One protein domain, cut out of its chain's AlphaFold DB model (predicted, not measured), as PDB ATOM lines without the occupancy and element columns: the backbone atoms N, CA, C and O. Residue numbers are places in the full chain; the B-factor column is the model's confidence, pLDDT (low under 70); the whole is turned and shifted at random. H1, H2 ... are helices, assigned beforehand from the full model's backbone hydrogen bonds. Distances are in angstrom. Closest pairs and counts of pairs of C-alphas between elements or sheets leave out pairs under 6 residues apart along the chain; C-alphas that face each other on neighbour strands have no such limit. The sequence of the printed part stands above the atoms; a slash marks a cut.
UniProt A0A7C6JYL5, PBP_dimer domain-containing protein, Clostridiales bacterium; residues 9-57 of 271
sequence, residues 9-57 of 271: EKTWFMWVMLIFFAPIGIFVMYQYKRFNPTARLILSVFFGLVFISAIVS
ATOM      1  N   GLU A   9      97.839 130.595 154.974       77.31
ATOM      2  CA  GLU A   9      96.921 129.626 155.582       77.31
ATOM      3  C   GLU A   9      97.631 128.297 155.899       77.31
ATOM      4  O   GLU A   9      97.049 127.385 156.498       77.31
ATOM      5  N   LYS A  10      98.904 128.145 155.508       83.19
ATOM      6  CA  LYS A  10      99.681 126.914 155.700       83.19
ATOM      7  C   LYS A  10     100.244 126.811 157.123       83.19
ATOM      8  O   LYS A  10     100.579 127.811 157.748       83.19
ATOM      9  N   THR A  11     100.374 125.585 157.647       80.44
ATOM     10  CA  THR A  11     100.809 125.353 159.043       80.44
ATOM     11  C   THR A  11     102.222 125.870 159.272       80.44
ATOM     12  O   THR A  11     102.499 126.459 160.311       80.44
ATOM     13  N   TRP A  12     103.098 125.683 158.284       84.62
ATOM     14  CA  TRP A  12     104.486 126.130 158.359       84.62
ATOM     15  C   TRP A  12     104.597 127.657 158.479       84.62
ATOM     16  O   TRP A  12     105.451 128.137 159.212       84.62
ATOM     17  N   PHE A  13     103.699 128.420 157.840       85.69
ATOM     18  CA  PHE A  13     103.700 129.882 157.915       85.69
ATOM     19  C   PHE A  13     103.386 130.378 159.332       85.69
ATOM     20  O   PHE A  13     104.046 131.285 159.830       85.69
ATOM     21  N   MET A  14     102.431 129.733 160.011       86.19
ATOM     22  CA  MET A  14     102.128 130.039 161.411       86.19
ATOM     23  C   MET A  14     103.347 129.796 162.310       86.19
ATOM     24  O   MET A  14     103.661 130.662 163.114       86.19
ATOM     25  N   TRP A  15     104.047 128.664 162.160       84.75
ATOM     26  CA  TRP A  15     105.239 128.358 162.964       84.75
ATOM     27  C   TRP A  15     106.373 129.360 162.740       84.75
ATOM     28  O   TRP A  15     106.981 129.810 163.706       84.75
ATOM     29  N   VAL A  16     106.613 129.768 161.489       87.25
ATOM     30  CA  VAL A  16     107.599 130.813 161.166       87.25
ATOM     31  C   VAL A  16     107.217 132.135 161.835       87.25
ATOM     32  O   VAL A  16     108.041 132.738 162.518       87.25
ATOM     33  N   MET A  17     105.958 132.563 161.717       87.69
ATOM     34  CA  MET A  17     105.499 133.804 162.346       87.69
ATOM     35  C   MET A  17     105.514 133.723 163.871       87.69
ATOM     36  O   MET A  17     105.850 134.699 164.517       87.69
ATOM     37  N   LEU A  18     105.218 132.572 164.470       86.62
ATOM     38  CA  LEU A  18     105.229 132.412 165.924       86.62
ATOM     39  C   LEU A  18     106.640 132.564 166.522       86.62
ATOM     40  O   LEU A  18     106.774 133.082 167.626       86.62
ATOM     41  N   ILE A  19     107.675 132.149 165.783       84.62
ATOM     42  CA  ILE A  19     109.081 132.230 166.206       84.62
ATOM     43  C   ILE A  19     109.653 133.635 165.991       84.62
ATOM     44  O   ILE A  19     110.268 134.186 166.899       84.62
ATOM     45  N   PHE A  20     109.461 134.220 164.804       83.25
ATOM     46  CA  PHE A  20     110.082 135.504 164.452       83.25
ATOM     47  C   PHE A  20     109.236 136.721 164.830       83.25
ATOM     48  O   PHE A  20     109.769 137.809 165.028       83.25
ATOM     49  N   PHE A  21     107.914 136.562 164.903       84.56
ATOM     50  CA  PHE A  21     106.977 137.662 165.096       84.56
ATOM     51  C   PHE A  21     105.717 137.189 165.836       84.56
ATOM     52  O   PHE A  21     104.607 137.146 165.288       84.56
ATOM     53  N   ALA A  22     105.904 136.816 167.106       86.94
ATOM     54  CA  ALA A  22     104.883 136.209 167.962       86.94
ATOM     55  C   ALA A  22     103.472 136.847 167.867       86.94
ATOM     56  O   ALA A  22     102.508 136.081 167.788       86.94
ATOM     57  N   PRO A  23     103.294 138.187 167.779       87.25
ATOM     58  CA  PRO A  23     101.964 138.794 167.645       87.25
ATOM     59  C   PRO A  23     101.199 138.331 166.394       87.25
ATOM     60  O   PRO A  23     100.011 138.006 166.466       87.25
ATOM     61  N   ILE A  24     101.882 138.244 165.246       86.62
ATOM     62  CA  ILE A  24     101.285 137.819 163.971       86.62
ATOM     63  C   ILE A  24     101.008 136.312 164.002       86.62
ATOM     64  O   ILE A  24      99.945 135.868 163.564       86.62
ATOM     65  N   GLY A  25     101.920 135.518 164.573       85.44
ATOM     66  CA  GLY A  25     101.735 134.073 164.730       85.44
ATOM     67  C   GLY A  25     100.511 133.719 165.583       85.44
ATOM     68  O   GLY A  25      99.708 132.865 165.193       85.44
ATOM     69  N   ILE A  26     100.319 134.419 166.706       86.69
ATOM     70  CA  ILE A  26      99.153 134.250 167.587       86.69
ATOM     71  C   ILE A  26      97.865 134.649 166.856       86.69
ATOM     72  O   ILE A  26      96.890 133.896 166.883       86.69
ATOM     73  N   PHE A  27      97.858 135.779 166.144       88.00
ATOM     74  CA  PHE A  27      96.696 136.224 165.370       88.00
ATOM     75  C   PHE A  27      96.255 135.178 164.331       88.00
ATOM     76  O   PHE A  27      95.093 134.762 164.309       88.00
ATOM     77  N   VAL A  28      97.202 134.675 163.530       86.12
ATOM     78  CA  VAL A  28      96.957 133.631 162.521       86.12
ATOM     79  C   VAL A  28      96.434 132.347 163.182       86.12
ATOM     80  O   VAL A  28      95.500 131.713 162.686       86.12
ATOM     81  N   MET A  29      96.968 131.970 164.345       85.50
ATOM     82  CA  MET A  29      96.507 130.795 165.091       85.50
ATOM     83  C   MET A  29      95.029 130.900 165.523       85.50
ATOM     84  O   MET A  29      94.296 129.905 165.452       85.50
ATOM     85  N   TYR A  30      94.570 132.083 165.947       84.88
ATOM     86  CA  TYR A  30      93.171 132.320 166.324       84.88
ATOM     87  C   TYR A  30      92.240 132.432 165.114       84.88
ATOM     88  O   TYR A  30      91.133 131.886 165.165       84.88
ATOM     89  N   GLN A  31      92.696 133.058 164.027       83.19
ATOM     90  CA  GLN A  31      91.923 133.232 162.797       83.19
ATOM     91  C   GLN A  31      91.545 131.888 162.158       83.19
ATOM     92  O   GLN A  31      90.392 131.677 161.789       83.19
ATOM     93  N   TYR A  32      92.494 130.949 162.088       81.75
ATOM     94  CA  TYR A  32      92.293 129.660 161.412       81.75
ATOM     95  C   TYR A  32      91.871 128.517 162.340       81.75
ATOM     96  O   TYR A  32      91.811 127.370 161.903       81.75
ATOM     97  N   LYS A  33      91.600 128.810 163.622       77.69
ATOM     98  CA  LYS A  33      91.161 127.853 164.657       77.69
ATOM     99  C   LYS A  33      91.908 126.508 164.632       77.69
ATOM    100  O   LYS A  33      91.325 125.464 164.904       77.69
ATOM    101  N   ARG A  34      93.209 126.530 164.327       65.94
ATOM    102  CA  ARG A  34      93.977 125.331 163.946       65.94
ATOM    103  C   ARG A  34      94.191 124.329 165.091       65.94
ATOM    104  O   ARG A  34      94.555 123.188 164.836       65.94
ATOM    105  N   PHE A  35      93.952 124.762 166.331       76.44
ATOM    106  CA  PHE A  35      94.101 123.974 167.554       76.44
ATOM    107  C   PHE A  35      92.909 124.137 168.502       76.44
ATOM    108  O   PHE A  35      92.173 125.134 168.440       76.44
ATOM    109  N   ASN A  36      92.795 123.179 169.429       80.31
ATOM    110  CA  ASN A  36      91.848 123.194 170.542       80.31
ATOM    111  C   ASN A  36      91.945 124.502 171.343       80.31
ATOM    112  O   ASN A  36      93.040 125.063 171.472       80.31
ATOM    113  N   PRO A  37      90.825 124.985 171.909       79.38
ATOM    114  CA  PRO A  37      90.784 126.264 172.616       79.38
ATOM    115  C   PRO A  37      91.814 126.335 173.751       79.38
ATOM    116  O   PRO A  37      92.486 127.352 173.903       79.38
ATOM    117  N   THR A  38      92.018 125.231 174.472       79.19
ATOM    118  CA  THR A  38      92.984 125.124 175.574       79.19
ATOM    119  C   THR A  38      94.434 125.195 175.094       79.19
ATOM    120  O   THR A  38      95.233 125.945 175.648       79.19
ATOM    121  N   ALA A  39      94.775 124.471 174.023       84.88
ATOM    122  CA  ALA A  39      96.121 124.483 173.446       84.88
ATOM    123  C   ALA A  39      96.495 125.872 172.903       84.88
ATOM    124  O   ALA A  39      97.633 126.313 173.027       84.88
ATOM    125  N   ARG A  40      95.510 126.587 172.351       82.94
ATOM    126  CA  ARG A  40      95.682 127.941 171.827       82.94
ATOM    127  C   ARG A  40      96.009 128.958 172.919       82.94
ATOM    128  O   ARG A  40      96.873 129.807 172.725       82.94
ATOM    129  N   LEU A  41      95.334 128.837 174.061       86.31
ATOM    130  CA  LEU A  41      95.558 129.694 175.221       86.31
ATOM    131  C   LEU A  41      96.970 129.470 175.780       86.31
ATOM    132  O   LEU A  41      97.716 130.431 175.945       86.31
ATOM    133  N   ILE A  42      97.374 128.208 175.963       89.25
ATOM    134  CA  ILE A  42      98.712 127.851 176.462       89.25
ATOM    135  C   ILE A  42      99.812 128.396 175.537       89.25
ATOM    136  O   ILE A  42     100.750 129.038 176.009       89.25
ATOM    137  N   LEU A  43      99.680 128.197 174.219       86.50
ATOM    138  CA  LEU A  43     100.679 128.651 173.246       86.50
ATOM    139  C   LEU A  43     100.770 130.184 173.189       86.50
ATOM    140  O   LEU A  43     101.865 130.733 173.113       86.50
ATOM    141  N   SER A  44      99.629 130.875 173.272       85.56
ATOM    142  CA  SER A  44      99.582 132.340 173.287       85.56
ATOM    143  C   SER A  44     100.265 132.928 174.520       85.56
ATOM    144  O   SER A  44     100.984 133.916 174.397       85.56
ATOM    145  N   VAL A  45     100.053 132.335 175.701       90.75
ATOM    146  CA  VAL A  45     100.687 132.795 176.946       90.75
ATOM    147  C   VAL A  45     102.192 132.545 176.900       90.75
ATOM    148  O   VAL A  45     102.967 133.448 177.198       90.75
ATOM    149  N   PHE A  46     102.612 131.354 176.467       91.94
ATOM    150  CA  PHE A  46     104.027 130.997 176.388       91.94
ATOM    151  C   PHE A  46     104.807 131.910 175.428       91.94
ATOM    152  O   PHE A  46     105.771 132.553 175.837       91.94
ATOM    153  N   PHE A  47     104.365 132.032 174.172       88.50
ATOM    154  CA  PHE A  47     105.055 132.872 173.184       88.50
ATOM    155  C   PHE A  47     104.908 134.370 173.474       88.50
ATOM    156  O   PHE A  47     105.824 135.134 173.180       88.50
ATOM    157  N   GLY A  48     103.804 134.793 174.099       88.69
ATOM    158  CA  GLY A  48     103.635 136.166 174.577       88.69
ATOM    159  C   GLY A  48     104.653 136.539 175.657       88.69
ATOM    160  O   GLY A  48     105.290 137.584 175.557       88.69
ATOM    161  N   LEU A  49     104.871 135.666 176.648       90.44
ATOM    162  CA  LEU A  49     105.873 135.885 177.699       90.44
ATOM    163  C   LEU A  49     107.302 135.902 177.146       90.44
ATOM    164  O   LEU A  49     108.092 136.760 177.533       90.44
ATOM    165  N   VAL A  50     107.625 135.002 176.211       87.69
ATOM    166  CA  VAL A  50     108.936 134.986 175.538       87.69
ATOM    167  C   VAL A  50     109.168 136.286 174.761       87.69
ATOM    168  O   VAL A  50     110.246 136.869 174.855       87.69
ATOM    169  N   PHE A  51     108.152 136.781 174.049       86.44
ATOM    170  CA  PHE A  51     108.240 138.028 173.288       86.44
ATOM    171  C   PHE A  51     108.424 139.256 174.195       86.44
ATOM    172  O   PHE A  51     109.279 140.096 173.924       86.44
ATOM    173  N   ILE A  52     107.688 139.333 175.310       85.25
ATOM    174  CA  ILE A  52     107.849 140.410 176.302       85.25
ATOM    175  C   ILE A  52     109.243 140.352 176.944       85.25
ATOM    176  O   ILE A  52     109.905 141.379 177.052       85.25
ATOM    177  N   SER A  53     109.724 139.161 177.315       83.06
ATOM    178  CA  SER A  53     111.066 138.976 177.885       83.06
ATOM    179  C   SER A  53     112.180 139.407 176.919       83.06
ATOM    180  O   SER A  53     113.146 140.044 177.339       83.06
ATOM    181  N   ALA A  54     112.026 139.144 175.617       80.44
ATOM    182  CA  ALA A  54     112.965 139.600 174.589       80.44
ATOM    183  C   ALA A  54     112.996 141.138 174.446       80.44
ATOM    184  O   ALA A  54     114.071 141.721 174.287       80.44
ATOM    185  N   ILE A  55     111.843 141.809 174.559       80.25
ATOM    186  CA  ILE A  55     111.754 143.283 174.549       80.25
ATOM    187  C   ILE A  55     112.381 143.881 175.818       80.25
ATOM    188  O   ILE A  55     113.124 144.855 175.747       80.25
ATOM    189  N   VAL A  56     112.127 143.292 176.988       79.88
ATOM    190  CA  VAL A  56     112.712 143.777 178.250       79.88
ATOM    191  C   VAL A  56     114.232 143.570 178.264       79.88
ATOM    192  O   VAL A  56     114.963 144.496 178.607       79.88
ATOM    193  N   SER A  57     114.717 142.408 177.816       69.88
ATOM    194  CA  SER A  57     116.152 142.080 177.786       69.88
ATOM    195  C   SER A  57     116.949 142.947 176.803       69.88
ATOM    196  O   SER A  57     118.102 143.281 177.065       69.88
TER     197      SER A  57
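AT A GLANCE: This is residues 9 to 57 of the 271 residues of the protein "PBP_dimer domain-containing protein" of Clostridiales bacterium (UniProt A0A7C6JYL5). Three helices stand side by side and fold back and forth, H2 running between H1 and H3 and packing on both, with their centres at the corners of a triangle. The side between H1 and H3 is the loosest, and the long H3 makes the length of the domain, its end near Ser 57 reaching past the two shorter helices. The printed part has 49 residues, with three named helices in the order H1, H2, H3 and no named strand; the class is all helix. It is compact, with a radius of gyration of the C-alphas of 10.6 A, and spans 31 by 21 by 12 A.

HOW THE PARTS SIT: H1, residues 11 to 20, touches H2, residues 22 to 31; their closest C-alphas are those of Leu 18 and Gly 25, 4.0 A apart. They form a helical hairpin, running opposite ways at a shallow tilt of 29 degrees. H2 also touches H3, residues 37 to 57, with the C-alphas of Ile 26 and Ser 44 the closest at 6.0 A. These two are a second helical hairpin, opposite ways at a shallow tilt of 16 degrees. H1 and H3 are close but not clearly touching: their closest C-alphas, those of Leu 18 and Phe 47, are 7.3 A apart. They run the same way at a shallow tilt of 29 degrees. In H1, H2 and H3 every O i to N i+4 pair is within hydrogen-bond range.

IN THESE COORDINATES: H1 begins at C-alpha 11 (100.809, 125.353, 159.043) and measures 14.8 A from first to last C-alpha. H2 measures 14.3 A and ends at C-alpha 31 (91.923, 133.232, 162.797). H3 measures 30.3 A and ends at C-alpha 57 (116.152, 142.080, 177.786).

THE WHOLE: The two C-alphas farthest apart are those of Glu 9 and Ser 57, at 31.9 A. The printed part has no cut, and both links are tight, with 1 residue between H1 and H2 and 5 between H2 and H3. The mean pLDDT of the printed part is 84.0; residues 34 and 57 are under 70.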